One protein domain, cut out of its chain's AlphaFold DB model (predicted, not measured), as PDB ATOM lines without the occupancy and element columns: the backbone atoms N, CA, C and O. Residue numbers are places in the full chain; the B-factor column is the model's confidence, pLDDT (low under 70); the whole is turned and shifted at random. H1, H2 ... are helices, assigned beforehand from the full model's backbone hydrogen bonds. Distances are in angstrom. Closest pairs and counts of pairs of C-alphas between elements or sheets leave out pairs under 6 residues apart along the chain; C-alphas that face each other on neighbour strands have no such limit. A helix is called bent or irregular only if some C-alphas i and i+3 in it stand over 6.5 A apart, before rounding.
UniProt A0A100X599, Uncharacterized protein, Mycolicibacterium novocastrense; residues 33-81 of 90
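AT A GLANCE: This is residues 33 to 81 of the 90 residues of an uncharacterized protein of Mycolicibacterium novocastrense (UniProt A0A100X599). A short, uneven helix, H1, is joined by an outstretched strap, residues 43 to 51, to one long helix, H2, which makes most of the length. The two helices stay apart, and H2 kinks near its first part, at residue 59. The printed part has 49 residues, with two named helices, H1 then H2, and no named strand: all helix. It is extended, with a radius of gyration of the C-alphas of 17.5 A, and flat, spanning 51 by 26 by 13 A.

HOW THE PARTS SIT: Start at H1, residues 33 to 42; it is irregular, with C-alphas 37 and 40 lying 9.4 A apart. A short link of 9 residues leads to H2, residues 52 to 80, and the two helices are apart, with no C-alpha of one within 8 A of the other. H2 is irregular too, C-alphas 58 and 61 being 7.4 A apart, and has a kink of 47 degrees near residue 59. Of the O i to N i+4 pairs, 3 of 6 in H1 and 23 of 25 in H2 are within hydrogen-bond range.

IN THESE COORDINATES: Find C-alpha 33 at (19.659, 3.127, 12.943), where H1 begins. H2 runs 40.2 A from C-alpha 52 at (38.643, 11.174, 13.662) to C-alpha 80 at (16.061, 38.715, 32.302).

THE WHOLE: Look to Ser 46 and Glu 81 for the two C-alphas farthest apart, 52.5 A. The printed part has no cut, and residue 81 alone is under 70 in pLDDT.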
ATOM      1  N   ASP A  33      20.945   2.429  12.843       94.94
ATOM      2  CA  ASP A  33      19.659   3.127  12.943       94.94
ATOM      3  C   ASP A  33      19.577   4.282  11.947       94.94
ATOM      4  O   ASP A  33      18.587   4.432  11.237       94.94
ATOM      5  N   CYS A  34      20.655   5.062  11.821       95.38
ATOM      6  CA  CYS A  34      20.737   6.128  10.834       95.38
ATOM      7  C   CYS A  34      20.744   5.584   9.401       95.38
ATOM      8  O   CYS A  34      20.063   6.140   8.539       95.38
ATOM      9  N   ARG A  35      21.461   4.485   9.132       93.25
ATOM     10  CA  ARG A  35      21.422   3.830   7.814       93.25
ATOM     11  C   ARG A  35      20.009   3.403   7.444       93.25
ATOM     12  O   ARG A  35      19.590   3.657   6.322       93.25
ATOM     13  N   THR A  36      19.262   2.828   8.381       94.69
ATOM     14  CA  THR A  36      17.869   2.426   8.162       94.69
ATOM     15  C   THR A  36      16.944   3.629   7.995       94.69
ATOM     16  O   THR A  36      16.155   3.669   7.056       94.69
ATOM     17  N   ALA A  37      17.054   4.630   8.871       95.00
ATOM     18  CA  ALA A  37      16.161   5.785   8.885       95.00
ATOM     19  C   ALA A  37      16.304   6.661   7.633       95.00
ATOM     20  O   ALA A  37      15.309   7.113   7.064       95.00
ATOM     21  N   PHE A  38      17.539   6.908   7.194       92.38
ATOM     22  CA  PHE A  38      17.803   7.754   6.031       92.38
ATOM     23  C   PHE A  38      17.902   6.957   4.725       92.38
ATOM     24  O   PHE A  38      17.583   7.491   3.657       92.38
ATOM     25  N   GLY A  39      18.322   5.692   4.786       89.62
ATOM     26  CA  GLY A  39      18.372   4.783   3.646       89.62
ATOM     27  C   GLY A  39      19.127   5.376   2.447       89.62
ATOM     28  O   GLY A  39      20.211   5.943   2.614       89.62
ATOM     29  N   PRO A  40      18.550   5.327   1.232       88.50
ATOM     30  CA  PRO A  40      19.173   5.861   0.016       88.50
ATOM     31  C   PRO A  40      19.516   7.359   0.061       88.50
ATOM     32  O   PRO A  40      20.295   7.842  -0.760       88.50
ATOM     33  N   ARG A  41      18.953   8.121   1.009       90.56
ATOM     34  CA  ARG A  41      19.222   9.561   1.141       90.56
ATOM     35  C   ARG A  41      20.622   9.853   1.678       90.56
ATOM     36  O   ARG A  41      21.106  10.957   1.461       90.56
ATOM     37  N   LEU A  42      21.286   8.884   2.318       87.94
ATOM     38  CA  LEU A  42      22.643   9.050   2.852       87.94
ATOM     39  C   LEU A  42      23.743   9.152   1.791       87.94
ATOM     40  O   LEU A  42      24.888   9.360   2.171       87.94
ATOM     41  N   ARG A  43      23.407   9.028   0.495       84.25
ATOM     42  CA  ARG A  43      24.306   9.210  -0.663       84.25
ATOM     43  C   ARG A  43      25.759   8.812  -0.361       84.25
ATOM     44  O   ARG A  43      26.622   9.687  -0.274       84.25
ATOM     45  N   PRO A  44      26.028   7.508  -0.180       76.44
ATOM     46  CA  PRO A  44      27.382   7.042   0.057       76.44
ATOM     47  C   PRO A  44      28.284   7.480  -1.097       76.44
ATOM     48  O   PRO A  44      27.936   7.356  -2.271       76.44
ATOM     49  N   THR A  45      29.436   8.028  -0.744       79.88
ATOM     50  CA  THR A  45      30.461   8.454  -1.692       79.88
ATOM     51  C   THR A  45      31.507   7.357  -1.847       79.88
ATOM     52  O   THR A  45      31.762   6.614  -0.904       79.88
ATOM     53  N   SER A  46      32.171   7.288  -3.000       82.12
ATOM     54  CA  SER A  46      33.300   6.371  -3.215       82.12
ATOM     55  C   SER A  46      34.585   6.795  -2.494       82.12
ATOM     56  O   SER A  46      35.579   6.075  -2.554       82.12
ATOM     57  N   VAL A  47      34.598   7.968  -1.849       84.38
ATOM     58  CA  VAL A  47      35.749   8.414  -1.061       84.38
ATOM     59  C   VAL A  47      35.833   7.658   0.269       84.38
ATOM     60  O   VAL A  47      34.796   7.263   0.811       84.38
ATOM     61  N   PRO A  48      37.049   7.473   0.810       87.69
ATOM     62  CA  PRO A  48      37.238   6.872   2.123       87.69
ATOM     63  C   PRO A  48      36.429   7.578   3.215       87.69
ATOM     64  O   PRO A  48      36.217   8.793   3.168       87.69
ATOM     65  N   ALA A  49      36.007   6.807   4.218       89.56
ATOM     66  CA  ALA A  49      35.366   7.352   5.406       89.56
ATOM     67  C   ALA A  49      36.303   8.339   6.119       89.56
ATOM     68  O   ALA A  49      37.519   8.141   6.156       89.56
ATOM     69  N   MET A  50      35.727   9.399   6.689       90.81
ATOM     70  CA  MET A  50      36.508  10.418   7.386       90.81
ATOM     71  C   MET A  50      37.174   9.838   8.638       90.81
ATOM     72  O   MET A  50      36.527   9.146   9.428       90.81
ATOM     73  N   THR A  51      38.449  10.167   8.850       93.75
ATOM     74  CA  THR A  51      39.144   9.861  10.106       93.75
ATOM     75  C   THR A  51      38.603  10.720  11.247       93.75
ATOM     76  O   THR A  51      37.899  11.712  11.033       93.75
ATOM     77  N   ARG A  52      38.971  10.374  12.481       93.06
ATOM     78  CA  ARG A  52      38.643  11.174  13.662       93.06
ATOM     79  C   ARG A  52      39.089  12.630  13.512       93.06
ATOM     80  O   ARG A  52      38.322  13.540  13.810       93.06
ATOM     81  N   GLU A  53      40.309  12.850  13.037       93.62
ATOM     82  CA  GLU A  53      40.912  14.176  12.887       93.62
ATOM     83  C   GLU A  53      40.176  14.980  11.818       93.62
ATOM     84  O   GLU A  53      39.885  16.152  12.025       93.62
ATOM     85  N   GLN A  54      39.807  14.338  10.707       94.25
ATOM     86  CA  GLN A  54      39.022  14.973   9.648       94.25
ATOM     87  C   GLN A  54      37.617  15.354  10.129       94.25
ATOM     88  O   GLN A  54      37.102  16.405   9.751       94.25
ATOM     89  N   ILE A  55      36.988  14.521  10.963       92.44
ATOM     90  CA  ILE A  55      35.689  14.830  11.578       92.44
ATOM     91  C   ILE A  55      35.834  16.006  12.549       92.44
ATOM     92  O   ILE A  55      35.060  16.956  12.474       92.44
ATOM     93  N   ALA A  56      36.857  15.989  13.407       91.25
ATOM     94  CA  ALA A  56      37.128  17.079  14.341       91.25
ATOM     95  C   ALA A  56      37.433  18.404  13.618       91.25
ATOM     96  O   ALA A  56      36.980  19.461  14.051       91.25
ATOM     97  N   GLU A  57      38.168  18.348  12.505       93.94
ATOM     98  CA  GLU A  57      38.420  19.485  11.618       93.94
ATOM     99  C   GLU A  57      37.111  20.038  11.045       93.94
ATOM    100  O   GLU A  57      36.828  21.224  11.208       93.94
ATOM    101  N   ARG A  58      36.286  19.171  10.440       90.38
ATOM    102  CA  ARG A  58      34.975  19.525   9.869       90.38
ATOM    103  C   ARG A  58      34.065  20.195  10.898       90.38
ATOM    104  O   ARG A  58      33.380  21.162  10.570       90.38
ATOM    105  N   ASP A  59      34.054  19.688  12.128       91.56
ATOM    106  CA  ASP A  59      33.096  20.102  13.156       91.56
ATOM    107  C   ASP A  59      33.583  21.303  13.986       91.56
ATOM    108  O   ASP A  59      32.788  21.923  14.699       91.56
ATOM    109  N   ARG A  60      34.862  21.695  13.871       93.56
ATOM    110  CA  ARG A  60      35.489  22.723  14.719       93.56
ATOM    111  C   ARG A  60      34.724  24.044  14.738       93.56
ATOM    112  O   ARG A  60      34.457  24.594  15.809       93.56
ATOM    113  N   ASP A  61      34.404  24.580  13.565       91.69
ATOM    114  CA  ASP A  61      33.775  25.900  13.475       91.69
ATOM    115  C   ASP A  61      32.307  25.858  13.909       91.69
ATOM    116  O   ASP A  61      31.825  26.795  14.552       91.69
ATOM    117  N   VAL A  62      31.613  24.745  13.649       91.19
ATOM    118  CA  VAL A  62      30.241  24.524  14.123       91.19
ATOM    119  C   VAL A  62      30.213  24.504  15.647       91.19
ATOM    120  O   VAL A  62      29.427  25.236  16.252       91.19
ATOM    121  N   GLU A  63      31.106  23.741  16.279       91.75
ATOM    122  CA  GLU A  63      31.187  23.669  17.739       91.75
ATOM    123  C   GLU A  63      31.532  25.018  18.370       91.75
ATOM    124  O   GLU A  63      30.913  25.412  19.365       91.75
ATOM    125  N   ARG A  64      32.441  25.788  17.755       94.75
ATOM    126  CA  ARG A  64      32.757  27.154  18.200       94.75
ATOM    127  C   ARG A  64      31.513  28.046  18.196       94.75
ATOM    128  O   ARG A  64      31.228  28.718  19.190       94.75
ATOM    129  N   VAL A  65      30.749  28.047  17.104       96.06
ATOM    130  CA  VAL A  65      29.537  28.874  16.981       96.06
ATOM    131  C   VAL A  65      28.446  28.409  17.943       96.06
ATOM    132  O   VAL A  65      27.780  29.235  18.573       96.06
ATOM    133  N   LEU A  66      28.250  27.098  18.098       91.50
ATOM    134  CA  LEU A  66      27.272  26.556  19.040       91.50
ATOM    135  C   LEU A  66      27.635  26.889  20.490       91.50
ATOM    136  O   LEU A  66      26.737  27.219  21.268       91.50
ATOM    137  N   ALA A  67      28.921  26.863  20.848       94.25
ATOM    138  CA  ALA A  67      29.399  27.292  22.159       94.25
ATOM    139  C   ALA A  67      29.082  28.770  22.422       94.25
ATOM    140  O   ALA A  67      28.467  29.080  23.445       94.25
ATOM    141  N   LEU A  68      29.383  29.657  21.469       96.81
ATOM    142  CA  LEU A  68      29.053  31.081  21.580       96.81
ATOM    143  C   LEU A  68      27.541  31.306  21.734       96.81
ATOM    144  O   LEU A  68      27.094  32.044  22.607       96.81
ATOM    145  N   ARG A  69      26.717  30.605  20.947       95.88
ATOM    146  CA  ARG A  69      25.250  30.684  21.061       95.88
ATOM    147  C   ARG A  69      24.724  30.195  22.409       95.88
ATOM    148  O   ARG A  69      23.646  30.614  22.827       95.88
ATOM    149  N   ARG A  70      25.400  29.246  23.064       95.12
ATOM    150  CA  ARG A  70      25.037  28.801  24.420       95.12
ATOM    151  C   ARG A  70      25.358  29.883  25.452       95.12
ATOM    152  O   ARG A  70      24.511  30.124  26.305       95.12
ATOM    153  N   GLN A  71      26.501  30.556  25.322       95.12
ATOM    154  CA  GLN A  71      26.900  31.671  26.193       95.12
ATOM    155  C   GLN A  71      25.922  32.841  26.087       95.12
ATOM    156  O   GLN A  71      25.277  33.175  27.068       95.12
ATOM    157  N   VAL A  72      25.685  33.347  24.873       95.81
ATOM    158  CA  VAL A  72      24.757  34.468  24.636       95.81
ATOM    159  C   VAL A  72      23.361  34.182  25.205       95.81
ATOM    160  O   VAL A  72      22.750  35.037  25.836       95.81
ATOM    161  N   ARG A  73      22.849  32.953  25.042       94.50
ATOM    162  CA  ARG A  73      21.555  32.554  25.627       94.50
ATOM    163  C   ARG A  73      21.571  32.523  27.155       94.50
ATOM    164  O   ARG A  73      20.560  32.865  27.764       94.50
ATOM    165  N   ALA A  74      22.671  32.087  27.762       92.88
ATOM    166  CA  ALA A  74      22.822  32.099  29.212       92.88
ATOM    167  C   ALA A  74      22.879  33.537  29.751       92.88
ATOM    168  O   ALA A  74      22.199  33.833  30.730       92.88
ATOM    169  N   ASP A  75      23.599  34.427  29.068       91.81
ATOM    170  CA  ASP A  75      23.735  35.836  29.448       91.81
ATOM    171  C   ASP A  75      22.396  36.580  29.349       91.81
ATOM    172  O   ASP A  75      22.005  37.288  30.280       91.81
ATOM    173  N   HIS A  76      21.638  36.366  28.265       90.50
ATOM    174  CA  HIS A  76      20.280  36.906  28.137       90.50
ATOM    175  C   HIS A  76      19.367  36.413  29.258       90.50
ATOM    176  O   HIS A  76      18.715  37.217  29.915       90.50
ATOM    177  N   ARG A  77      19.384  35.107  29.551       86.38
ATOM    178  CA  ARG A  77      18.602  34.548  30.660       86.38
ATOM    179  C   ARG A  77      18.988  35.160  32.010       86.38
ATOM    180  O   ARG A  77      18.106  35.413  32.821       86.38
ATOM    181  N   ALA A  78      20.277  35.372  32.262       84.25
ATOM    182  CA  ALA A  78      20.750  35.979  33.504       84.25
ATOM    183  C   ALA A  78      20.339  37.455  33.625       84.25
ATOM    184  O   ALA A  78      20.085  37.924  34.728       84.25
ATOM    185  N   THR A  79      20.258  38.166  32.497       82.38
ATOM    186  CA  THR A  79      19.816  39.568  32.440       82.38
ATOM    187  C   THR A  79      18.306  39.693  32.664       82.38
ATOM    188  O   THR A  79      17.865  40.631  33.323       82.38
ATOM    189  N   ASP A  80      17.521  38.738  32.153       78.31
ATOM    190  CA  ASP A  80      16.061  38.715  32.302       78.31
ATOM    191  C   ASP A  80      15.589  38.205  33.682       78.31
ATOM    192  O   ASP A  80      14.448  38.462  34.072       78.31
ATOM    193  N   GLU A  81      16.422  37.480  34.442       68.44
ATOM    194  CA  GLU A  81      16.048  36.961  35.766       68.44
ATOM    195  C   GLU A  81      16.178  38.060  36.844       68.44
ATOM    196  O   GLU A  81      17.288  38.517  37.130       68.44
TER     197      GLU A  81